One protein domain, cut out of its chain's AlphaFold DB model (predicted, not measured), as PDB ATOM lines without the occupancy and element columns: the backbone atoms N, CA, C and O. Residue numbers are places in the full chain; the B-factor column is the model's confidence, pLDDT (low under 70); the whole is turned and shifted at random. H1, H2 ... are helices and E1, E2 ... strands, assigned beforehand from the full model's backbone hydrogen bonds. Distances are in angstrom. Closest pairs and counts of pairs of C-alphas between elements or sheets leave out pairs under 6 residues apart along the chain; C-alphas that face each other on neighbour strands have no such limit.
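This is residues 2 to 114 and 263 to 314 of the 757 residues of the protein "Polysaccharide pyruvyl transferase" of Akkermansia glycaniphila (UniProt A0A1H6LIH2). There is little regular structure: a twisted slab of five parallel strands, E1 E2 E3 E4 E5, with H5 along one face and long loops around. H1 and H5 on that face make two layers. The printed part has 165 residues, 62 in named elements of mixed class, in order E1 H1 E2 H2 E3 E4 E5 H3 H4 H5. It is compact, radius of gyration of the C-alphas 15.8 A, spans 49 by 42 by 31 A.

E1, residues 8 to 12, begins at C-alpha (-7.875, -20.903, 32.576); E2 is 46 to 49, E3 63 to 66, E4 80 to 83, E5 95 to 97. H1 is 24 to 33, H2 55 to 58, H3 100 to 103, H4 105 to 110. H5, 268 to 285, 25.8 A long, ends at C-alpha (5.851, -13.596, 39.336).

E1 and E2 are parallel neighbour strands, with N 10 and O 46 within hydrogen-bond range at 3.0 A. H5's height over the sheet is 8.9 A. H2 only grazes the sheet. H3 and H5 only just touch, with 3 pairs of C-alphas within 8 A.

Residues 115 to 262 are not printed; C-alphas 114 and 263 are 17.1 A apart.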
ATOM      1  N   LYS A   2       4.661  -9.392  27.178       31.95
ATOM      2  CA  LYS A   2       3.247  -9.424  27.583       31.95
ATOM      3  C   LYS A   2       3.072 -10.531  28.628       31.95
ATOM      4  O   LYS A   2       3.288 -11.691  28.297       31.95
ATOM      5  N   THR A   3       2.726 -10.183  29.864       42.75
ATOM      6  CA  THR A   3       2.221 -11.141  30.852       42.75
ATOM      7  C   THR A   3       0.959 -11.763  30.262       42.75
ATOM      8  O   THR A   3      -0.064 -11.094  30.117       42.75
ATOM      9  N   ASN A   4       1.040 -13.017  29.813       53.75
ATOM     10  CA  ASN A   4      -0.158 -13.774  29.471       53.75
ATOM     11  C   ASN A   4      -0.982 -13.874  30.754       53.75
ATOM     12  O   ASN A   4      -0.579 -14.546  31.698       53.75
ATOM     13  N   LEU A   5      -2.095 -13.143  30.806       73.62
ATOM     14  CA  LEU A   5      -3.009 -13.176  31.937       73.62
ATOM     15  C   LEU A   5      -3.551 -14.605  32.049       73.62
ATOM     16  O   LEU A   5      -4.285 -15.040  31.159       73.62
ATOM     17  N   ILE A   6      -3.163 -15.335  33.096       83.50
ATOM     18  CA  ILE A   6      -3.692 -16.673  33.377       83.50
ATOM     19  C   ILE A   6      -5.195 -16.521  33.610       83.50
ATOM     20  O   ILE A   6      -5.615 -15.818  34.526       83.50
ATOM     21  N   LYS A   7      -6.008 -17.145  32.754       88.88
ATOM     22  CA  LYS A   7      -7.476 -17.095  32.840       88.88
ATOM     23  C   LYS A   7      -8.094 -18.474  32.993       88.88
ATOM     24  O   LYS A   7      -9.242 -18.571  33.421       88.88
ATOM     25  N   ARG A   8      -7.372 -19.529  32.611       93.12
ATOM     26  CA  ARG A   8      -7.875 -20.903  32.576       93.12
ATOM     27  C   ARG A   8      -6.910 -21.861  33.258       93.12
ATOM     28  O   ARG A   8      -5.725 -21.877  32.929       93.12
ATOM     29  N   VAL A   9      -7.434 -22.691  34.153       94.38
ATOM     30  CA  VAL A   9      -6.692 -23.757  34.834       94.38
ATOM     31  C   VAL A   9      -7.237 -25.126  34.434       94.38
ATOM     32  O   VAL A   9      -8.448 -25.308  34.331       94.38
ATOM     33  N   ALA A  10      -6.354 -26.099  34.230       96.25
ATOM     34  CA  ALA A  10      -6.721 -27.512  34.147       96.25
ATOM     35  C   ALA A  10      -6.159 -28.288  35.342       96.25
ATOM     36  O   ALA A  10      -5.181 -27.876  35.971       96.25
ATOM     37  N   PHE A  11      -6.761 -29.445  35.610       96.94
ATOM     38  CA  PHE A  11      -6.265 -30.410  36.584       96.94
ATOM     39  C   PHE A  11      -5.868 -31.712  35.884       96.94
ATOM     40  O   PHE A  11      -6.598 -32.198  35.020       96.94
ATOM     41  N   ALA A  12      -4.733 -32.299  36.264       96.31
ATOM     42  CA  ALA A  12      -4.259 -33.561  35.696       96.31
ATOM     43  C   ALA A  12      -3.694 -34.510  36.755       96.31
ATOM     44  O   ALA A  12      -3.197 -34.090  37.792       96.31
ATOM     45  N   ASP A  13      -3.731 -35.811  36.471       95.62
ATOM     46  CA  ASP A  13      -3.031 -36.833  37.265       95.62
ATOM     47  C   ASP A  13      -3.469 -36.920  38.745       95.62
ATOM     48  O   ASP A  13      -2.716 -37.377  39.601       95.62
ATOM     49  N   PHE A  14      -4.705 -36.511  39.046       94.00
ATOM     50  CA  PHE A  14      -5.361 -36.711  40.343       94.00
ATOM     51  C   PHE A  14      -5.952 -38.123  40.476       94.00
ATOM     52  O   PHE A  14      -6.112 -38.848  39.491       94.00
ATOM     53  N   TRP A  15      -6.282 -38.517  41.709       86.88
ATOM     54  CA  TRP A  15      -6.885 -39.817  42.006       86.88
ATOM     55  C   TRP A  15      -8.246 -39.997  41.317       86.88
ATOM     56  O   TRP A  15      -8.947 -39.043  40.971       86.88
ATOM     57  N   GLN A  16      -8.649 -41.256  41.149       81.25
ATOM     58  CA  GLN A  16      -9.949 -41.594  40.578       81.25
ATOM     59  C   GLN A  16     -11.090 -40.993  41.418       81.25
ATOM     60  O   GLN A  16     -11.170 -41.228  42.622       81.25
ATOM     61  N   GLY A  17     -11.991 -40.250  40.770       77.75
ATOM     62  CA  GLY A  17     -13.125 -39.586  41.425       77.75
ATOM     63  C   GLY A  17     -12.859 -38.146  41.878       77.75
ATOM     64  O   GLY A  17     -13.749 -37.540  42.463       77.75
ATOM     65  N   PHE A  18     -11.676 -37.585  41.607       84.88
ATOM     66  CA  PHE A  18     -11.428 -36.150  41.762       84.88
ATOM     67  C   PHE A  18     -12.317 -35.328  40.809       84.88
ATOM     68  O   PHE A  18     -12.327 -35.586  39.603       84.88
ATOM     69  N   ASP A  19     -13.036 -34.334  41.343       86.12
ATOM     70  CA  ASP A  19     -13.826 -33.385  40.552       86.12
ATOM     71  C   ASP A  19     -13.026 -32.083  40.340       86.12
ATOM     72  O   ASP A  19     -12.815 -31.327  41.296       86.12
ATOM     73  N   PRO A  20     -12.575 -31.779  39.108       88.12
ATOM     74  CA  PRO A  20     -11.844 -30.545  38.830       88.12
ATOM     75  C   PRO A  20     -12.696 -29.281  39.025       88.12
ATOM     76  O   PRO A  20     -12.126 -28.204  39.180       88.12
ATOM     77  N   HIS A  21     -14.029 -29.400  39.052       85.81
ATOM     78  CA  HIS A  21     -14.965 -28.277  39.179       85.81
ATOM     79  C   HIS A  21     -15.523 -28.071  40.591       85.81
ATOM     80  O   HIS A  21     -16.234 -27.095  40.800       85.81
ATOM     81  N   ASP A  22     -15.227 -28.957  41.547       84.19
ATOM     82  CA  ASP A  22     -15.681 -28.832  42.941       84.19
ATOM     83  C   ASP A  22     -14.583 -29.286  43.919       84.19
ATOM     84  O   ASP A  22     -14.582 -30.402  44.441       84.19
ATOM     85  N   ASN A  23     -13.593 -28.416  44.133       88.88
ATOM     86  CA  ASN A  23     -12.483 -28.641  45.061       88.88
ATOM     87  C   ASN A  23     -11.908 -27.308  45.567       88.88
ATOM     88  O   ASN A  23     -12.106 -26.267  44.939       88.88
ATOM     89  N   LEU A  24     -11.156 -27.339  46.674       91.19
ATOM     90  CA  LEU A  24     -10.616 -26.129  47.309       91.19
ATOM     91  C   LEU A  24      -9.876 -25.207  46.323       91.19
ATOM     92  O   LEU A  24     -10.093 -23.996  46.338       91.19
ATOM     93  N   PHE A  25      -9.020 -25.771  45.464       93.81
ATOM     94  CA  PHE A  25      -8.241 -24.992  44.503       93.81
ATOM     95  C   PHE A  25      -9.143 -24.304  43.484       93.81
ATOM     96  O   PHE A  25      -8.962 -23.119  43.223       93.81
ATOM     97  N   GLN A  26     -10.128 -25.018  42.936       91.81
ATOM     98  CA  GLN A  26     -11.088 -24.446  41.996       91.81
ATOM     99  C   GLN A  26     -11.874 -23.291  42.624       91.81
ATOM    100  O   GLN A  26     -11.950 -22.226  42.014       91.81
ATOM    101  N   HIS A  27     -12.419 -23.471  43.831       86.69
ATOM    102  CA  HIS A  27     -13.194 -22.426  44.509       86.69
ATOM    103  C   HIS A  27     -12.331 -21.189  44.764       86.69
ATOM    104  O   HIS A  27     -12.738 -20.072  44.453       86.69
ATOM    105  N   LEU A  28     -11.099 -21.384  45.241       89.38
ATOM    106  CA  LEU A  28     -10.154 -20.297  45.480       89.38
ATOM    107  C   LEU A  28      -9.786 -19.555  44.182       89.38
ATOM    108  O   LEU A  28      -9.859 -18.327  44.130       89.38
ATOM    109  N   LEU A  29      -9.429 -20.288  43.125       90.38
ATOM    110  CA  LEU A  29      -9.050 -19.736  41.819       90.38
ATOM    111  C   LEU A  29     -10.202 -18.975  41.154       90.38
ATOM    112  O   LEU A  29      -9.998 -17.879  40.628       90.38
ATOM    113  N   HIS A  30     -11.416 -19.515  41.221       86.00
ATOM    114  CA  HIS A  30     -12.600 -18.863  40.680       86.00
ATOM    115  C   HIS A  30     -12.956 -17.601  41.477       86.00
ATOM    116  O   HIS A  30     -13.062 -16.518  40.907       86.00
ATOM    117  N   GLU A  31     -13.100 -17.710  42.800       80.94
ATOM    118  CA  GLU A  31     -13.610 -16.610  43.622       80.94
ATOM    119  C   GLU A  31     -12.606 -15.476  43.853       80.94
ATOM    120  O   GLU A  31     -13.018 -14.326  43.998       80.94
ATOM    121  N   ARG A  32     -11.308 -15.784  43.973       83.12
ATOM    122  CA  ARG A  32     -10.280 -14.793  44.345       83.12
ATOM    123  C   ARG A  32      -9.448 -14.310  43.166       83.12
ATOM    124  O   ARG A  32      -8.894 -13.214  43.240       83.12
ATOM    125  N   PHE A  33      -9.378 -15.096  42.093       84.94
ATOM    126  CA  PHE A  33      -8.524 -14.804  40.939       84.94
ATOM    127  C   PHE A  33      -9.285 -14.734  39.608       84.94
ATOM    128  O   PHE A  33      -8.690 -14.347  38.606       84.94
ATOM    129  N   ASN A  34     -10.590 -15.045  39.582       85.19
ATOM    130  CA  ASN A  34     -11.409 -15.082  38.363       85.19
ATOM    131  C   ASN A  34     -10.815 -16.001  37.272       85.19
ATOM    132  O   ASN A  34     -10.865 -15.696  36.078       85.19
ATOM    133  N   ILE A  35     -10.220 -17.121  37.697       88.69
ATOM    134  CA  ILE A  35      -9.651 -18.147  36.820       88.69
ATOM    135  C   ILE A  35     -10.684 -19.264  36.645       88.69
ATOM    136  O   ILE A  35     -11.149 -19.861  37.616       88.69
ATOM    137  N   ALA A  36     -11.040 -19.559  35.396       87.44
ATOM    138  CA  ALA A  36     -12.003 -20.598  35.048       87.44
ATOM    139  C   ALA A  36     -11.338 -21.978  34.950       87.44
ATOM    140  O   ALA A  36     -10.216 -22.103  34.458       87.44
ATOM    141  N   VAL A  37     -12.043 -23.036  35.350       90.81
ATOM    142  CA  VAL A  37     -11.568 -24.412  35.150       90.81
ATOM    143  C   VAL A  37     -11.954 -24.912  33.764       90.81
ATOM    144  O   VAL A  37     -13.108 -24.793  33.353       90.81
ATOM    145  N   VAL A  38     -11.002 -25.517  33.057       90.38
ATOM    146  CA  VAL A  38     -11.215 -26.180  31.765       90.38
ATOM    147  C   VAL A  38     -10.870 -27.667  31.856       90.38
ATOM    148  O   VAL A  38      -9.933 -28.065  32.546       90.38
ATOM    149  N   ASN A  39     -11.637 -28.500  31.149       87.31
ATOM    150  CA  ASN A  39     -11.416 -29.953  31.120       87.31
ATOM    151  C   ASN A  39     -10.303 -30.362  30.149       87.31
ATOM    152  O   ASN A  39      -9.661 -31.393  30.338       87.31
ATOM    153  N   ASP A  40     -10.101 -29.574  29.094       88.94
ATOM    154  CA  ASP A  40      -9.084 -29.821  28.082       88.94
ATOM    155  C   ASP A  40      -7.805 -29.051  28.425       88.94
ATOM    156  O   ASP A  40      -7.786 -27.817  28.444       88.94
ATOM    157  N   MET A  41      -6.721 -29.789  28.673       93.06
ATOM    158  CA  MET A  41      -5.407 -29.219  28.976       93.06
ATOM    159  C   MET A  41      -4.873 -28.335  27.843       93.06
ATOM    160  O   MET A  41      -4.109 -27.416  28.122       93.06
ATOM    161  N   ALA A  42      -5.278 -28.562  26.589       90.06
ATOM    162  CA  ALA A  42      -4.874 -27.716  25.465       90.06
ATOM    163  C   ALA A  42      -5.465 -26.297  25.544       90.06
ATOM    164  O   ALA A  42      -4.955 -25.372  24.913       90.06
ATOM    165  N   GLN A  43      -6.534 -26.113  26.326       92.88
ATOM    166  CA  GLN A  43      -7.193 -24.825  26.539       92.88
ATOM    167  C   GLN A  43      -6.713 -24.114  27.807       92.88
ATOM    168  O   GLN A  43      -7.137 -22.987  28.055       92.88
ATOM    169  N   ALA A  44      -5.892 -24.758  28.636       93.44
ATOM    170  CA  ALA A  44      -5.462 -24.204  29.910       93.44
ATOM    171  C   ALA A  44      -4.227 -23.310  29.760       93.44
ATOM    172  O   ALA A  44      -3.320 -23.599  28.981       93.44
ATOM    173  N   ASP A  45      -4.176 -22.250  30.564       90.94
ATOM    174  CA  ASP A  45      -3.012 -21.368  30.685       90.94
ATOM    175  C   ASP A  45      -2.105 -21.816  31.850       90.94
ATOM    176  O   ASP A  45      -0.914 -21.510  31.877       90.94
ATOM    177  N   PHE A  46      -2.671 -22.569  32.799       91.31
ATOM    178  CA  PHE A  46      -2.033 -23.055  34.017       91.31
ATOM    179  C   PHE A  46      -2.505 -24.477  34.348       91.31
ATOM    180  O   PHE A  46      -3.665 -24.820  34.114       91.31
ATOM    181  N   LEU A  47      -1.627 -25.313  34.903       93.81
ATOM    182  CA  LEU A  47      -1.967 -26.684  35.286       93.81
ATOM    183  C   LEU A  47      -1.681 -26.924  36.766       93.81
ATOM    184  O   LEU A  47      -0.562 -26.709  37.221       93.81
ATOM    185  N   ILE A  48      -2.656 -27.475  37.487       96.00
ATOM    186  CA  ILE A  48      -2.414 -28.123  38.780       96.00
ATOM    187  C   ILE A  48      -2.420 -29.632  38.547       96.00
ATOM    188  O   ILE A  48      -3.308 -30.152  37.872       96.00
ATOM    189  N   TYR A  49      -1.438 -30.360  39.067       96.62
ATOM    190  CA  TYR A  49      -1.360 -31.801  38.829       96.62
ATOM    191  C   TYR A  49      -0.885 -32.603  40.036       96.62
ATOM    192  O   TYR A  49      -0.297 -32.048  40.961       96.62
ATOM    193  N   SER A  50      -1.145 -33.913  40.013       96.56
ATOM    194  CA  SER A  50      -0.775 -34.838  41.087       96.56
ATOM    195  C   SER A  50      -0.060 -36.098  40.575       96.56
ATOM    196  O   SER A  50       0.494 -36.110  39.478       96.56
ATOM    197  N   VAL A  51       0.012 -37.141  41.404       94.62
ATOM    198  CA  VAL A  51       0.952 -38.270  41.259       94.62
ATOM    199  C   VAL A  51       0.368 -39.508  40.568       94.62
ATOM    200  O   VAL A  51       1.075 -40.489  40.356       94.62
ATOM    201  N   PHE A  52      -0.920 -39.505  40.223       92.19
ATOM    202  CA  PHE A  52      -1.648 -40.695  39.753       92.19
ATOM    203  C   PHE A  52      -1.584 -40.896  38.230       92.19
ATOM    204  O   PHE A  52      -2.320 -41.709  37.669       92.19
ATOM    205  N   GLY A  53      -0.705 -40.167  37.542       90.94
ATOM    206  CA  GLY A  53      -0.546 -40.222  36.095       90.94
ATOM    207  C   GLY A  53       0.646 -39.405  35.603       90.94
ATOM    208  O   GLY A  53       1.461 -38.928  36.383       90.94
ATOM    209  N   ASN A  54       0.750 -39.265  34.281       92.88
ATOM    210  CA  ASN A  54       1.862 -38.583  33.613       92.88
ATOM    211  C   ASN A  54       1.396 -37.553  32.565       92.88
ATOM    212  O   ASN A  54       2.197 -37.118  31.735       92.88
ATOM    213  N   LYS A  55       0.109 -37.175  32.546       92.94
ATOM    214  CA  LYS A  55      -0.449 -36.256  31.537       92.94
ATOM    215  C   LYS A  55       0.178 -34.865  31.623       92.94
ATOM    216  O   LYS A  55       0.384 -34.236  30.587       92.94
ATOM    217  N   HIS A  56       0.541 -34.411  32.823       93.94
ATOM    218  CA  HIS A  56       1.201 -33.124  33.072       93.94
ATOM    219  C   HIS A  56       2.486 -32.903  32.262       93.94
ATOM    220  O   HIS A  56       2.862 -31.761  31.987       93.94
ATOM    221  N   ARG A  57       3.163 -33.978  31.841       91.75
ATOM    222  CA  ARG A  57       4.381 -33.899  31.020       91.75
ATOM    223  C   ARG A  57       4.122 -33.351  29.619       91.75
ATOM    224  O   ARG A  57       5.022 -32.757  29.038       91.75
ATOM    225  N   ASN A  58       2.896 -33.493  29.119       92.19
ATOM    226  CA  ASN A  58       2.478 -32.977  27.817       92.19
ATOM    227  C   ASN A  58       2.001 -31.516  27.880       92.19
ATOM    228  O   ASN A  58       1.676 -30.940  26.846       92.19
ATOM    229  N   PHE A  59       1.926 -30.912  29.072       91.81
ATOM    230  CA  PHE A  59       1.499 -29.526  29.223       91.81
ATOM    231  C   PHE A  59       2.681 -28.561  29.029       91.81
ATOM    232  O   PHE A  59       3.665 -28.647  29.773       91.81
ATOM    233  N   PRO A  60       2.610 -27.628  28.063       86.12
ATOM    234  CA  PRO A  60       3.731 -26.745  27.750       86.12
ATOM    235  C   PRO A  60       3.891 -25.581  28.741       86.12
ATOM    236  O   PRO A  60       4.979 -25.015  28.817       86.12
ATOM    237  N   GLY A  61       2.843 -25.225  29.494       86.38
ATOM    238  CA  GLY A  61       2.812 -24.055  30.377       86.38
ATOM    239  C   GLY A  61       3.323 -24.288  31.811       86.38
ATOM    240  O   GLY A  61       3.945 -25.322  32.088       86.38
ATOM    241  N   PRO A  62       3.060 -23.329  32.724       87.75
ATOM    242  CA  PRO A  62       3.402 -23.422  34.143       87.75
ATOM    243  C   PRO A  62       2.563 -24.481  34.866       87.75
ATOM    244  O   PRO A  62       1.352 -24.593  34.650       87.75
ATOM    245  N   ARG A  63       3.210 -25.252  35.739       90.00
ATOM    246  CA  ARG A  63       2.633 -26.406  36.428       90.00
ATOM    247  C   ARG A  63       2.886 -26.321  37.922       90.00
ATOM    248  O   ARG A  63       4.030 -26.257  38.368       90.00
ATOM    249  N   LEU A  64       1.815 -26.411  38.692       93.31
ATOM    250  CA  LEU A  64       1.869 -26.516  40.138       93.31
ATOM    251  C   LEU A  64       1.601 -27.957  40.561       93.31
ATOM    252  O   LEU A  64       0.543 -28.520  40.280       93.31
ATOM    253  N   PHE A  65       2.581 -28.553  41.228       95.06
ATOM    254  CA  PHE A  65       2.444 -29.886  41.787       95.06
ATOM    255  C   PHE A  65       1.662 -29.836  43.095       95.06
ATOM    256  O   PHE A  65       1.935 -29.005  43.957       95.06
ATOM    257  N   TYR A  66       0.726 -30.759  43.263       96.25
ATOM    258  CA  TYR A  66      -0.002 -30.982  44.502       96.25
ATOM    259  C   TYR A  66      -0.062 -32.481  44.809       96.25
ATOM    260  O   TYR A  66      -0.321 -33.297  43.923       96.25
ATOM    261  N   THR A  67       0.115 -32.870  46.072       93.94
ATOM    262  CA  THR A  67      -0.028 -34.273  46.482       93.94
ATOM    263  C   THR A  67      -0.726 -34.432  47.826       93.94
ATOM    264  O   THR A  67      -0.445 -33.710  48.777       93.94
ATOM    265  N   ALA A  68      -1.604 -35.436  47.897       91.56
ATOM    266  CA  ALA A  68      -2.159 -35.982  49.138       91.56
ATOM    267  C   ALA A  68      -1.378 -37.221  49.638       91.56
ATOM    268  O   ALA A  68      -1.626 -37.730  50.731       91.56
ATOM    269  N   GLU A  69      -0.420 -37.703  48.842       91.56
ATOM    270  CA  GLU A  69       0.457 -38.829  49.158       91.56
ATOM    271  C   GLU A  69       1.762 -38.355  49.810       91.56
ATOM    272  O   GLU A  69       2.242 -37.256  49.526       91.56
ATOM    273  N   SER A  70       2.368 -39.213  50.638       91.19
ATOM    274  CA  SER A  70       3.641 -38.960  51.338       91.19
ATOM    275  C   SER A  70       4.853 -39.043  50.391       91.19
ATOM    276  O   SER A  70       5.730 -39.902  50.534       91.19
ATOM    277  N   VAL A  71       4.905 -38.152  49.401       91.69
ATOM    278  CA  VAL A  71       5.962 -38.086  48.384       91.69
ATOM    279  C   VAL A  71       6.522 -36.675  48.226       91.69
ATOM    280  O   VAL A  71       5.863 -35.683  48.529       91.69
ATOM    281  N   MET A  72       7.743 -36.598  47.711       89.75
ATOM    282  CA  MET A  72       8.407 -35.367  47.304       89.75
ATOM    283  C   MET A  72       7.975 -34.963  45.886       89.75
ATOM    284  O   MET A  72       7.738 -35.836  45.041       89.75
ATOM    285  N   PRO A  73       7.947 -33.656  45.574       90.44
ATOM    286  CA  PRO A  73       7.788 -33.195  44.203       90.44
ATOM    287  C   PRO A  73       9.018 -33.561  43.367       90.44
ATOM    288  O   PRO A  73      10.148 -33.609  43.858       90.44
ATOM    289  N   ARG A  74       8.809 -33.757  42.066       88.94
ATOM    290  CA  ARG A  74       9.904 -33.769  41.094       88.94
ATOM    291  C   ARG A  74      10.124 -32.346  40.600       88.94
ATOM    292  O   ARG A  74       9.424 -31.892  39.701       88.94
ATOM    293  N   TRP A  75      11.089 -31.650  41.195       86.56
ATOM    294  CA  TRP A  75      11.356 -30.224  40.953       86.56
ATOM    295  C   TRP A  75      11.707 -29.860  39.504       86.56
ATOM    296  O   TRP A  75      11.610 -28.703  39.122       86.56
ATOM    297  N   ASN A  76      12.100 -30.836  38.683       85.25
ATOM    298  CA  ASN A  76      12.319 -30.666  37.246       85.25
ATOM    299  C   ASN A  76      11.034 -30.824  36.401       85.25
ATOM    300  O   ASN A  76      11.039 -30.527  35.206       85.25
ATOM    301  N   GLU A  77       9.941 -31.318  36.990       88.25
ATOM    302  CA  GLU A  77       8.642 -31.527  36.334       88.25
ATOM    303  C   GLU A  77       7.583 -30.498  36.770       88.25
ATOM    304  O   GLU A  77       6.607 -30.301  36.045       88.25
ATOM    305  N   CYS A  78       7.790 -29.800  37.890       89.06
ATOM    306  CA  CYS A  78       6.928 -28.722  38.371       89.06
ATOM    307  C   CYS A  78       7.663 -27.390  38.436       89.06
ATOM    308  O   CYS A  78       8.885 -27.336  38.536       89.06
ATOM    309  N   ASP A  79       6.895 -26.314  38.442       87.69
ATOM    310  CA  ASP A  79       7.418 -24.975  38.644       87.69
ATOM    311  C   ASP A  79       7.248 -24.538  40.118       87.69
ATOM    312  O   ASP A  79       8.028 -23.751  40.643       87.69
ATOM    313  N   GLY A  80       6.259 -25.093  40.822       90.38
ATOM    314  CA  GLY A  80       6.071 -24.937  42.265       90.38
ATOM    315  C   GLY A  80       5.377 -26.163  42.849       90.38
ATOM    316  O   GLY A  80       4.824 -26.978  42.101       90.38
ATOM    317  N   ALA A  81       5.392 -26.305  44.172       93.06
ATOM    318  CA  ALA A  81       4.841 -27.482  44.834       93.06
ATOM    319  C   ALA A  81       4.044 -27.149  46.101       93.06
ATOM    320  O   ALA A  81       4.460 -26.343  46.926       93.06
ATOM    321  N   ILE A  82       2.916 -27.835  46.273       95.25
ATOM    322  CA  ILE A  82       2.108 -27.849  47.488       95.25
ATOM    323  C   ILE A  82       2.158 -29.263  48.060       95.25
ATOM    324  O   ILE A  82       1.626 -30.200  47.456       95.25
ATOM    325  N   THR A  83       2.825 -29.430  49.200       94.31
ATOM    326  CA  THR A  83       3.059 -30.754  49.797       94.31
ATOM    327  C   THR A  83       2.976 -30.725  51.325       94.31
ATOM    328  O   THR A  83       2.601 -29.720  51.926       94.31
ATOM    329  N   PHE A  84       3.329 -31.835  51.971       93.19
ATOM    330  CA  PHE A  84       3.398 -31.954  53.429       93.19
ATOM    331  C   PHE A  84       4.729 -31.490  54.027       93.19
ATOM    332  O   PHE A  84       4.832 -31.392  55.252       93.19
ATOM    333  N   LEU A  85       5.737 -31.246  53.182       89.75
ATOM    334  CA  LEU A  85       7.097 -30.957  53.621       89.75
ATOM    335  C   LEU A  85       7.120 -29.748  54.542       89.75
ATOM    336  O   LEU A  85       6.519 -28.722  54.247       89.75
ATOM    337  N   ARG A  86       7.812 -29.868  55.670       86.88
ATOM    338  CA  ARG A  86       8.171 -28.701  56.471       86.88
ATOM    339  C   ARG A  86       9.396 -28.055  55.840       86.88
ATOM    340  O   ARG A  86      10.287 -28.762  55.365       86.88
ATOM    341  N   ASP A  87       9.438 -26.727  55.840       74.50
ATOM    342  CA  ASP A  87      10.540 -25.935  55.282       74.50
ATOM    343  C   ASP A  87      11.773 -25.952  56.213       74.50
ATOM    344  O   ASP A  87      12.436 -24.942  56.433       74.50
ATOM    345  N   ASP A  88      12.085 -27.121  56.783       70.75
ATOM    346  CA  ASP A  88      13.194 -27.344  57.717       70.75
ATOM    347  C   ASP A  88      14.561 -27.235  57.010       70.75
ATOM    348  O   ASP A  88      15.607 -27.146  57.656       70.75
ATOM    349  N   ALA A  89      14.560 -27.253  55.674       67.38
ATOM    350  CA  ALA A  89      15.719 -27.047  54.819       67.38
ATOM    351  C   ALA A  89      15.330 -26.242  53.564       67.38
ATOM    352  O   ALA A  89      14.186 -26.340  53.111       67.38
ATOM    353  N   PRO A  90      16.269 -25.489  52.956       77.12
ATOM    354  CA  PRO A  90      16.018 -24.783  51.704       77.12
ATOM    355  C   PRO A  90      15.550 -25.743  50.606       77.12
ATOM    356  O   PRO A  90      16.239 -26.713  50.281       77.12
ATOM    357  N   LEU A  91      14.378 -25.467  50.031       84.44
ATOM    358  CA  LEU A  91      13.823 -26.258  48.939       84.44
ATOM    359  C   LEU A  91      14.262 -25.706  47.570       84.44
ATOM    360  O   LEU A  91      14.436 -24.496  47.424       84.44
ATOM    361  N   PRO A  92      14.419 -26.576  46.554       81.12
ATOM    362  CA  PRO A  92      14.827 -26.199  45.198       81.12
ATOM    363  C   PRO A  92      13.983 -25.144  44.477       81.12
ATOM    364  O   PRO A  92      14.468 -24.545  43.521       81.12
ATOM    365  N   GLY A  93      12.731 -24.943  44.883       82.69
ATOM    366  CA  GLY A  93      11.819 -24.011  44.233       82.69
ATOM    367  C   GLY A  93      10.653 -23.601  45.130       82.69
ATOM    368  O   GLY A  93      10.584 -24.041  46.283       82.69
ATOM    369  N   PRO A  94       9.733 -22.764  44.613       88.81
ATOM    370  CA  PRO A  94       8.571 -22.286  45.352       88.81
ATOM    371  C   PRO A  94       7.766 -23.436  45.953       88.81
ATOM    372  O   PRO A  94       7.328 -24.355  45.251       88.81
ATOM    373  N   HIS A  95       7.557 -23.364  47.261       92.06
ATOM    374  CA  HIS A  95       6.897 -24.404  48.025       92.06
ATOM    375  C   HIS A  95       5.896 -23.804  49.006       92.06
ATOM    376  O   HIS A  95       6.163 -22.775  49.624       92.06
ATOM    377  N   LEU A  96       4.764 -24.482  49.169       93.94
ATOM    378  CA  LEU A  96       3.846 -24.259  50.270       93.94
ATOM    379  C   LEU A  96       3.584 -25.583  50.980       93.94
ATOM    380  O   LEU A  96       3.091 -26.541  50.377       93.94
ATOM    381  N   ARG A  97       3.806 -25.598  52.293       94.19
ATOM    382  CA  ARG A  97       3.278 -26.670  53.128       94.19
ATOM    383  C   ARG A  97       1.765 -26.523  53.288       94.19
ATOM    384  O   ARG A  97       1.293 -25.553  53.879       94.19
ATOM    385  N   LEU A  98       1.014 -27.527  52.845       94.88
ATOM    386  CA  LEU A  98      -0.430 -27.612  53.044       94.88
ATOM    387  C   LEU A  98      -0.822 -29.039  53.462       94.88
ATOM    388  O   LEU A  98      -0.822 -29.944  52.626       94.88
ATOM    389  N   PRO A  99      -1.180 -29.267  54.736       93.94
ATOM    390  CA  PRO A  99      -1.693 -30.559  55.176       93.94
ATOM    391  C   PRO A  99      -2.949 -30.977  54.398       93.94
ATOM    392  O   PRO A  99      -3.854 -30.171  54.169       93.94
ATOM    393  N   ASN A 100      -3.066 -32.264  54.058       92.94
ATOM    394  CA  ASN A 100      -4.176 -32.770  53.235       92.94
ATOM    395  C   ASN A 100      -5.557 -32.599  53.885       92.94
ATOM    396  O   ASN A 100      -6.577 -32.585  53.198       92.94
ATOM    397  N   TRP A 101      -5.629 -32.442  55.207       92.00
ATOM    398  CA  TRP A 101      -6.909 -32.185  55.858       92.00
ATOM    399  C   TRP A 101      -7.527 -30.836  55.455       92.00
ATOM    400  O   TRP A 101      -8.747 -30.711  55.497       92.00
ATOM    401  N   VAL A 102      -6.730 -29.855  55.012       92.31
ATOM    402  CA  VAL A 102      -7.234 -28.545  54.569       92.31
ATOM    403  C   VAL A 102      -7.999 -28.673  53.250       92.31
ATOM    404  O   VAL A 102      -9.053 -28.069  53.078       92.31
ATOM    405  N   VAL A 103      -7.520 -29.508  52.324       89.69
ATOM    406  CA  VAL A 103      -8.204 -29.740  51.040       89.69
ATOM    407  C   VAL A 103      -9.360 -30.737  51.149       89.69
ATOM    408  O   VAL A 103     -10.059 -30.985  50.165       89.69
ATOM    409  N   ASN A 104      -9.537 -31.368  52.314       87.25
ATOM    410  CA  ASN A 104     -10.565 -32.375  52.502       87.25
ATOM    411  C   ASN A 104     -11.949 -31.747  52.303       87.25
ATOM    412  O   ASN A 104     -12.297 -30.777  52.976       87.25
ATOM    413  N   TYR A 105     -12.739 -32.341  51.407       80.44
ATOM    414  CA  TYR A 105     -14.038 -31.818  50.980       80.44
ATOM    415  C   TYR A 105     -14.947 -31.449  52.155       80.44
ATOM    416  O   TYR A 105     -15.501 -30.351  52.201       80.44
ATOM    417  N   ASP A 106     -15.064 -32.338  53.143       80.25
ATOM    418  CA  ASP A 106     -15.946 -32.105  54.277       80.25
ATOM    419  C   ASP A 106     -15.478 -30.900  55.096       80.25
ATOM    420  O   ASP A 106     -16.312 -30.083  55.487       80.25
ATOM    421  N   ILE A 107     -14.178 -30.792  55.380       83.25
ATOM    422  CA  ILE A 107     -13.608 -29.731  56.223       83.25
ATOM    423  C   ILE A 107     -13.678 -28.384  55.506       83.25
ATOM    424  O   ILE A 107     -14.192 -27.427  56.082       83.25
ATOM    425  N   PHE A 108     -13.251 -28.331  54.243       80.69
ATOM    426  CA  PHE A 108     -13.316 -27.130  53.414       80.69
ATOM    427  C   PHE A 108     -14.741 -26.562  53.336       80.69
ATOM    428  O   PHE A 108     -14.940 -25.367  53.558       80.69
ATOM    429  N   HIS A 109     -15.750 -27.406  53.097       75.38
ATOM    430  CA  HIS A 109     -17.134 -26.935  53.020       75.38
ATOM    431  C   HIS A 109     -17.722 -26.535  54.370       75.38
ATOM    432  O   HIS A 109     -18.523 -25.606  54.433       75.38
ATOM    433  N   ALA A 110     -17.363 -27.236  55.445       77.44
ATOM    434  CA  ALA A 110     -17.853 -26.894  56.774       77.44
ATOM    435  C   ALA A 110     -17.165 -25.647  57.348       77.44
ATOM    436  O   ALA A 110     -17.717 -25.031  58.257       77.44
ATOM    437  N   ARG A 111     -15.961 -25.305  56.857       78.31
ATOM    438  CA  ARG A 111     -15.053 -24.297  57.436       78.31
ATOM    439  C   ARG A 111     -14.824 -24.475  58.942       78.31
ATOM    440  O   ARG A 111     -14.485 -23.537  59.651       78.31
ATOM    441  N   THR A 112     -15.036 -25.688  59.438       81.19
ATOM    442  CA  THR A 112     -14.809 -26.075  60.825       81.19
ATOM    443  C   THR A 112     -14.401 -27.536  60.874       81.19
ATOM    444  O   THR A 112     -14.911 -28.376  60.114       81.19
ATOM    445  N   VAL A 113     -13.478 -27.836  61.783       88.31
ATOM    446  CA  VAL A 113     -13.094 -29.207  62.105       88.31
ATOM    447  C   VAL A 113     -14.078 -29.775  63.119       88.31
ATOM    448  O   VAL A 113     -14.701 -30.787  62.839       88.31
ATOM    449  N   GLU A 114     -14.280 -29.125  64.265       90.19
ATOM    450  CA  GLU A 114     -15.130 -29.644  65.342       90.19
ATOM    451  C   GLU A 114     -16.618 -29.425  65.034       90.19
ATOM    452  O   GLU A 114     -17.070 -28.298  64.828       90.19
ATOM    453  N   PRO A 263      -2.559 -20.639  70.166       93.19
ATOM    454  CA  PRO A 263      -2.041 -19.422  69.552       93.19
ATOM    455  C   PRO A 263      -0.725 -19.688  68.802       93.19
ATOM    456  O   PRO A 263       0.214 -20.240  69.370       93.19
ATOM    457  N   GLY A 264      -0.669 -19.299  67.525       90.00
ATOM    458  CA  GLY A 264       0.479 -19.527  66.639       90.00
ATOM    459  C   GLY A 264       0.400 -20.799  65.784       90.00
ATOM    460  O   GLY A 264       1.144 -20.905  64.814       90.00
ATOM    461  N   GLN A 265      -0.512 -21.728  66.081       94.12
ATOM    462  CA  GLN A 265      -0.828 -22.841  65.182       94.12
ATOM    463  C   GLN A 265      -1.813 -22.384  64.100       94.12
ATOM    464  O   GLN A 265      -2.653 -21.513  64.330       94.12
ATOM    465  N   HIS A 266      -1.708 -22.968  62.908       92.81
ATOM    466  CA  HIS A 266      -2.576 -22.621  61.786       92.81
ATOM    467  C   HIS A 266      -3.885 -23.414  61.833       92.81
ATOM    468  O   HIS A 266      -3.889 -24.641  61.716       92.81
ATOM    469  N   ASP A 267      -4.999 -22.696  61.944       92.06
ATOM    470  CA  ASP A 267      -6.323 -23.238  61.672       92.06
ATOM    471  C   ASP A 267      -6.610 -23.288  60.157       92.06
ATOM    472  O   ASP A 267      -5.750 -23.020  59.311       92.06
ATOM    473  N   PHE A 268      -7.838 -23.667  59.797       91.25
ATOM    474  CA  PHE A 268      -8.258 -23.755  58.400       91.25
ATOM    475  C   PHE A 268      -8.104 -22.421  57.647       91.25
ATOM    476  O   PHE A 268      -7.618 -22.411  56.515       91.25
ATOM    477  N   ASP A 269      -8.498 -21.304  58.262       90.38
ATOM    478  CA  ASP A 269      -8.469 -19.990  57.618       90.38
ATOM    479  C   ASP A 269      -7.029 -19.493  57.438       90.38
ATOM    480  O   ASP A 269      -6.698 -18.932  56.392       90.38
ATOM    481  N   ALA A 270      -6.139 -19.765  58.397       92.56
ATOM    482  CA  ALA A 270      -4.714 -19.475  58.272       92.56
ATOM    483  C   ALA A 270      -4.079 -20.220  57.085       92.56
ATOM    484  O   ALA A 270      -3.400 -19.602  56.259       92.56
ATOM    485  N   TYR A 271      -4.347 -21.524  56.938       93.44
ATOM    486  CA  TYR A 271      -3.874 -22.294  55.782       93.44
ATOM    487  C   TYR A 271      -4.488 -21.813  54.463       93.44
ATOM    488  O   TYR A 271      -3.790 -21.757  53.449       93.44
ATOM    489  N   LEU A 272      -5.769 -21.431  54.462       92.06
ATOM    490  CA  LEU A 272      -6.431 -20.878  53.282       92.06
ATOM    491  C   LEU A 272      -5.784 -19.561  52.835       92.06
ATOM    492  O   LEU A 272      -5.527 -19.375  51.647       92.06
ATOM    493  N   ASN A 273      -5.475 -18.671  53.779       93.31
ATOM    494  CA  ASN A 273      -4.805 -17.401  53.504       93.31
ATOM    495  C   ASN A 273      -3.373 -17.611  52.986       93.31
ATOM    496  O   ASN A 273      -2.939 -16.916  52.062       93.31
ATOM    497  N   ALA A 274      -2.645 -18.585  53.541       94.56
ATOM    498  CA  ALA A 274      -1.321 -18.964  53.052       94.56
ATOM    499  C   ALA A 274      -1.390 -19.509  51.616       94.56
ATOM    500  O   ALA A 274      -0.595 -19.108  50.766       94.56
ATOM    501  N   LEU A 275      -2.386 -20.350  51.318       95.06
ATOM    502  CA  LEU A 275      -2.635 -20.862  49.972       95.06
ATOM    503  C   LEU A 275      -2.990 -19.748  48.982       95.06
ATOM    504  O   LEU A 275      -2.443 -19.718  47.882       95.06
ATOM    505  N   GLU A 276      -3.862 -18.815  49.367       93.81
ATOM    506  CA  GLU A 276      -4.197 -17.653  48.540       93.81
ATOM    507  C   GLU A 276      -2.952 -16.814  48.237       93.81
ATOM    508  O   GLU A 276      -2.705 -16.462  47.083       93.81
ATOM    509  N   THR A 277      -2.138 -16.533  49.255       93.25
ATOM    510  CA  THR A 277      -0.901 -15.755  49.111       93.25
ATOM    511  C   THR A 277       0.078 -16.449  48.172       93.25
ATOM    512  O   THR A 277       0.607 -15.820  47.255       93.25
ATOM    513  N   PHE A 278       0.271 -17.754  48.356       93.00
ATOM    514  CA  PHE A 278       1.154 -18.553  47.520       93.00
ATOM    515  C   PHE A 278       0.682 -18.586  46.064       93.00
ATOM    516  O   PHE A 278       1.474 -18.326  45.160       93.00
ATOM    517  N   ILE A 279      -0.611 -18.828  45.811       90.25
ATOM    518  CA  ILE A 279      -1.171 -18.807  44.452       90.25
ATOM    519  C   ILE A 279      -1.034 -17.414  43.832       90.25
ATOM    520  O   ILE A 279      -0.630 -17.309  42.680       90.25
ATOM    521  N   ARG A 280      -1.296 -16.338  44.577       88.19
ATOM    522  CA  ARG A 280      -1.123 -14.964  44.085       88.19
ATOM    523  C   ARG A 280       0.310 -14.704  43.625       88.19
ATOM    524  O   ARG A 280       0.513 -14.298  42.487       88.19
ATOM    525  N   GLN A 281       1.295 -15.013  44.469       85.12
ATOM    526  CA  GLN A 281       2.718 -14.878  44.132       85.12
ATOM    527  C   GLN A 281       3.088 -15.710  42.898       85.12
ATOM    528  O   GLN A 281       3.776 -15.227  42.001       85.12
ATOM    529  N   THR A 282       2.566 -16.933  42.840       81.25
ATOM    530  CA  THR A 282       2.742 -17.881  41.735       81.25
ATOM    531  C   THR A 282       2.194 -17.325  40.410       81.25
ATOM    532  O   THR A 282       2.827 -17.478  39.365       81.25
ATOM    533  N   LEU A 283       1.037 -16.656  40.440       79.56
ATOM    534  CA  LEU A 283       0.413 -16.033  39.270       79.56
ATOM    535  C   LEU A 283       1.119 -14.729  38.850       79.56
ATOM    536  O   LEU A 283       1.268 -14.489  37.652       79.56
ATOM    537  N   ASP A 284       1.561 -13.909  39.809       75.62
ATOM    538  CA  ASP A 284       2.143 -12.580  39.564       75.62
ATOM    539  C   ASP A 284       3.592 -12.641  39.055       75.62
ATOM    540  O   ASP A 284       3.971 -11.909  38.139       75.62
ATOM    541  N   GLN A 285       4.420 -13.499  39.655       68.25
ATOM    542  CA  GLN A 285       5.851 -13.596  39.336       68.25
ATOM    543  C   GLN A 285       6.119 -14.523  38.142       68.25
ATOM    544  O   GLN A 285       7.192 -14.470  37.539       68.25
ATOM    545  N   GLY A 286       5.128 -15.347  37.781       62.59
ATOM    546  CA  GLY A 286       5.320 -16.501  36.916       62.59
ATOM    547  C   GLY A 286       6.134 -17.581  37.629       62.59
ATOM    548  O   GLY A 286       6.977 -17.308  38.480       62.59
ATOM    549  N   ILE A 287       5.877 -18.838  37.290       64.12
ATOM    550  CA  ILE A 287       6.554 -19.956  37.938       64.12
ATOM    551  C   ILE A 287       7.754 -20.399  37.093       64.12
ATOM    552  O   ILE A 287       7.623 -20.574  35.880       64.12
ATOM    553  N   VAL A 288       8.930 -20.525  37.716       61.09
ATOM    554  CA  VAL A 288      10.211 -20.771  37.034       61.09
ATOM    555  C   VAL A 288      10.587 -22.250  37.133       61.09
ATOM    556  O   VAL A 288      10.762 -22.776  38.229       61.09
ATOM    557  N   ARG A 289      10.784 -22.927  35.992       61.47
ATOM    558  CA  ARG A 289      11.349 -24.288  35.974       61.47
ATOM    559  C   ARG A 289      12.785 -24.265  36.469       61.47
ATOM    560  O   ARG A 289      13.652 -23.657  35.838       61.47
ATOM    561  N   HIS A 290      13.058 -25.004  37.533       61.25
ATOM    562  CA  HIS A 290      14.424 -25.209  37.989       61.25
ATOM    563  C   HIS A 290      15.067 -26.360  37.202       61.25
ATOM    564  O   HIS A 290      14.542 -27.473  37.146       61.25
ATOM    565  N   GLN A 291      16.223 -26.105  36.578       55.03
ATOM    566  CA  GLN A 291      17.047 -27.174  36.010       55.03
ATOM    567  C   GLN A 291      17.749 -27.910  37.157       55.03
ATOM    568  O   GLN A 291      18.830 -27.512  37.580       55.03
ATOM    569  N   HIS A 292      17.126 -28.970  37.676       57.25
ATOM    570  CA  HIS A 292      17.755 -29.852  38.661       57.25
ATOM    571  C   HIS A 292      18.190 -31.188  38.040       57.25
ATOM    572  O   HIS A 292      17.452 -31.756  37.226       57.25
ATOM    573  N   PRO A 293      19.372 -31.715  38.419       50.94
ATOM    574  CA  PRO A 293      19.838 -33.021  37.965       50.94
ATOM    575  C   PRO A 293      18.905 -34.153  38.426       50.94
ATOM    576  O   PRO A 293      18.311 -34.103  39.501       50.94
ATOM    577  N   GLN A 294      18.801 -35.188  37.589       48.91
ATOM    578  CA  GLN A 294      17.805 -36.272  37.634       48.91
ATOM    579  C   GLN A 294      17.932 -37.274  38.799       48.91
ATOM    580  O   GLN A 294      17.202 -38.264  38.821       48.91
ATOM    581  N   HIS A 295      18.828 -37.066  39.760       47.91
ATOM    582  CA  HIS A 295      19.200 -38.121  40.703       47.91
ATOM    583  C   HIS A 295      18.762 -37.811  42.129       47.91
ATOM    584  O   HIS A 295      19.528 -37.312  42.948       47.91
ATOM    585  N   ASP A 296      17.516 -38.169  42.424       56.94
ATOM    586  CA  ASP A 296      17.119 -38.490  43.786       56.94
ATOM    587  C   ASP A 296      17.310 -40.000  43.993       56.94
ATOM    588  O   ASP A 296      16.561 -40.805  43.443       56.94
ATOM    589  N   ASN A 297      18.344 -40.392  44.744       54.34
ATOM    590  CA  ASN A 297      18.678 -41.801  45.003       54.34
ATOM    591  C   ASN A 297      17.694 -42.495  45.970       54.34
ATOM    592  O   ASN A 297      17.914 -43.647  46.351       54.34
ATOM    593  N   ARG A 298      16.625 -41.816  46.405       65.31
ATOM    594  CA  ARG A 298      15.583 -42.409  47.249       65.31
ATOM    595  C   ARG A 298      14.767 -43.438  46.473       65.31
ATOM    596  O   ARG A 298      14.469 -43.262  45.293       65.31
ATOM    597  N   GLN A 299      14.357 -44.505  47.160       63.88
ATOM    598  CA  GLN A 299      13.458 -45.486  46.560       63.88
ATOM    599  C   GLN A 299      12.145 -44.808  46.127       63.88
ATOM    600  O   GLN A 299      11.553 -44.058  46.915       63.88
ATOM    601  N   PRO A 300      11.683 -45.047  44.888       71.06
ATOM    602  CA  PRO A 300      10.430 -44.487  44.418       71.06
ATOM    603  C   PRO A 300       9.254 -45.085  45.196       71.06
ATOM    604  O   PRO A 300       9.209 -46.278  45.489       71.06
ATOM    605  N   SER A 301       8.276 -44.238  45.502       74.81
ATOM    606  CA  SER A 301       6.966 -44.645  46.015       74.81
ATOM    607  C   SER A 301       6.213 -45.524  45.006       74.81
ATOM    608  O   SER A 301       6.597 -45.630  43.840       74.81
ATOM    609  N   ALA A 302       5.068 -46.082  45.414       71.25
ATOM    610  CA  ALA A 302       4.174 -46.833  44.523       71.25
ATOM    611  C   ALA A 302       3.717 -46.033  43.281       71.25
ATOM    612  O   ALA A 302       3.312 -46.622  42.282       71.25
ATOM    613  N   HIS A 303       3.808 -44.701  43.330       77.50
ATOM    614  CA  HIS A 303       3.463 -43.791  42.235       77.50
ATOM    615  C   HIS A 303       4.684 -43.344  41.413       77.50
ATOM    616  O   HIS A 303       4.568 -42.508  40.522       77.50
ATOM    617  N   GLY A 304       5.877 -43.868  41.708       79.62
ATOM    618  CA  GLY A 304       7.120 -43.529  41.017       79.62
ATOM    619  C   GLY A 304       7.783 -42.228  41.486       79.62
ATOM    620  O   GLY A 304       8.891 -41.929  41.049       79.62
ATOM    621  N   TYR A 305       7.151 -41.442  42.361       87.81
ATOM    622  CA  TYR A 305       7.729 -40.215  42.933       87.81
ATOM    623  C   TYR A 305       8.676 -40.540  44.094       87.81
ATOM    624  O   TYR A 305       8.430 -41.540  44.776       87.81
ATOM    625  N   PRO A 306       9.712 -39.725  44.368       87.69
ATOM    626  CA  PRO A 306      10.570 -39.947  45.528       87.69
ATOM    627  C   PRO A 306       9.746 -39.899  46.819       87.69
ATOM    628  O   PRO A 306       8.920 -39.005  46.991       87.69
ATOM    629  N   ALA A 307       9.926 -40.861  47.722       86.44
ATOM    630  CA  ALA A 307       9.204 -40.861  48.994       86.44
ATOM    631  C   ALA A 307       9.667 -39.705  49.903       86.44
ATOM    632  O   ALA A 307      10.846 -39.328  49.889       86.44
ATOM    633  N   MET A 308       8.759 -39.160  50.723       88.19
ATOM    634  CA  MET A 308       9.199 -38.316  51.842       88.19
ATOM    635  C   MET A 308      10.047 -39.147  52.820       88.19
ATOM    636  O   MET A 308       9.844 -40.361  52.915       88.19
ATOM    637  N   PRO A 309      10.989 -38.528  53.554       85.94
ATOM    638  CA  PRO A 309      11.770 -39.232  54.565       85.94
ATOM    639  C   PRO A 309      10.858 -39.900  55.599       85.94
ATOM    640  O   PRO A 309      10.084 -39.223  56.280       85.94
ATOM    641  N   SER A 310      10.932 -41.225  55.712       84.75
ATOM    642  CA  SER A 310      10.227 -41.949  56.767       84.75
ATOM    643  C   SER A 310      10.838 -41.610  58.124       84.75
ATOM    644  O   SER A 310      12.059 -41.528  58.257       84.75
ATOM    645  N   PHE A 311       9.994 -41.454  59.130       87.94
ATOM    646  CA  PHE A 311      10.391 -41.324  60.519       87.94
ATOM    647  C   PHE A 311      10.239 -42.679  61.214       87.94
ATOM    648  O   PHE A 311       9.157 -43.260  61.198       87.94
ATOM    649  N   ASP A 312      11.319 -43.167  61.818       88.38
ATOM    650  CA  ASP A 312      11.296 -44.333  62.698       88.38
ATOM    651  C   ASP A 312      11.221 -43.843  64.148       88.38
ATOM    652  O   ASP A 312      12.071 -43.072  64.596       88.38
ATOM    653  N   ASP A 313      10.186 -44.259  64.874       86.12
ATOM    654  CA  ASP A 313       9.994 -43.900  66.278       86.12
ATOM    655  C   ASP A 313      10.707 -44.854  67.250       86.12
ATOM    656  O   ASP A 313      10.557 -44.710  68.465       86.12
ATOM    657  N   GLY A 314      11.472 -45.821  66.726       85.25
ATOM    658  CA  GLY A 314      12.257 -46.791  67.484       85.25
ATOM    659  C   GLY A 314      11.414 -47.835  68.215       85.25
ATOM    660  O   GLY A 314      11.965 -48.678  68.931       85.25
TER     661      GLY A 314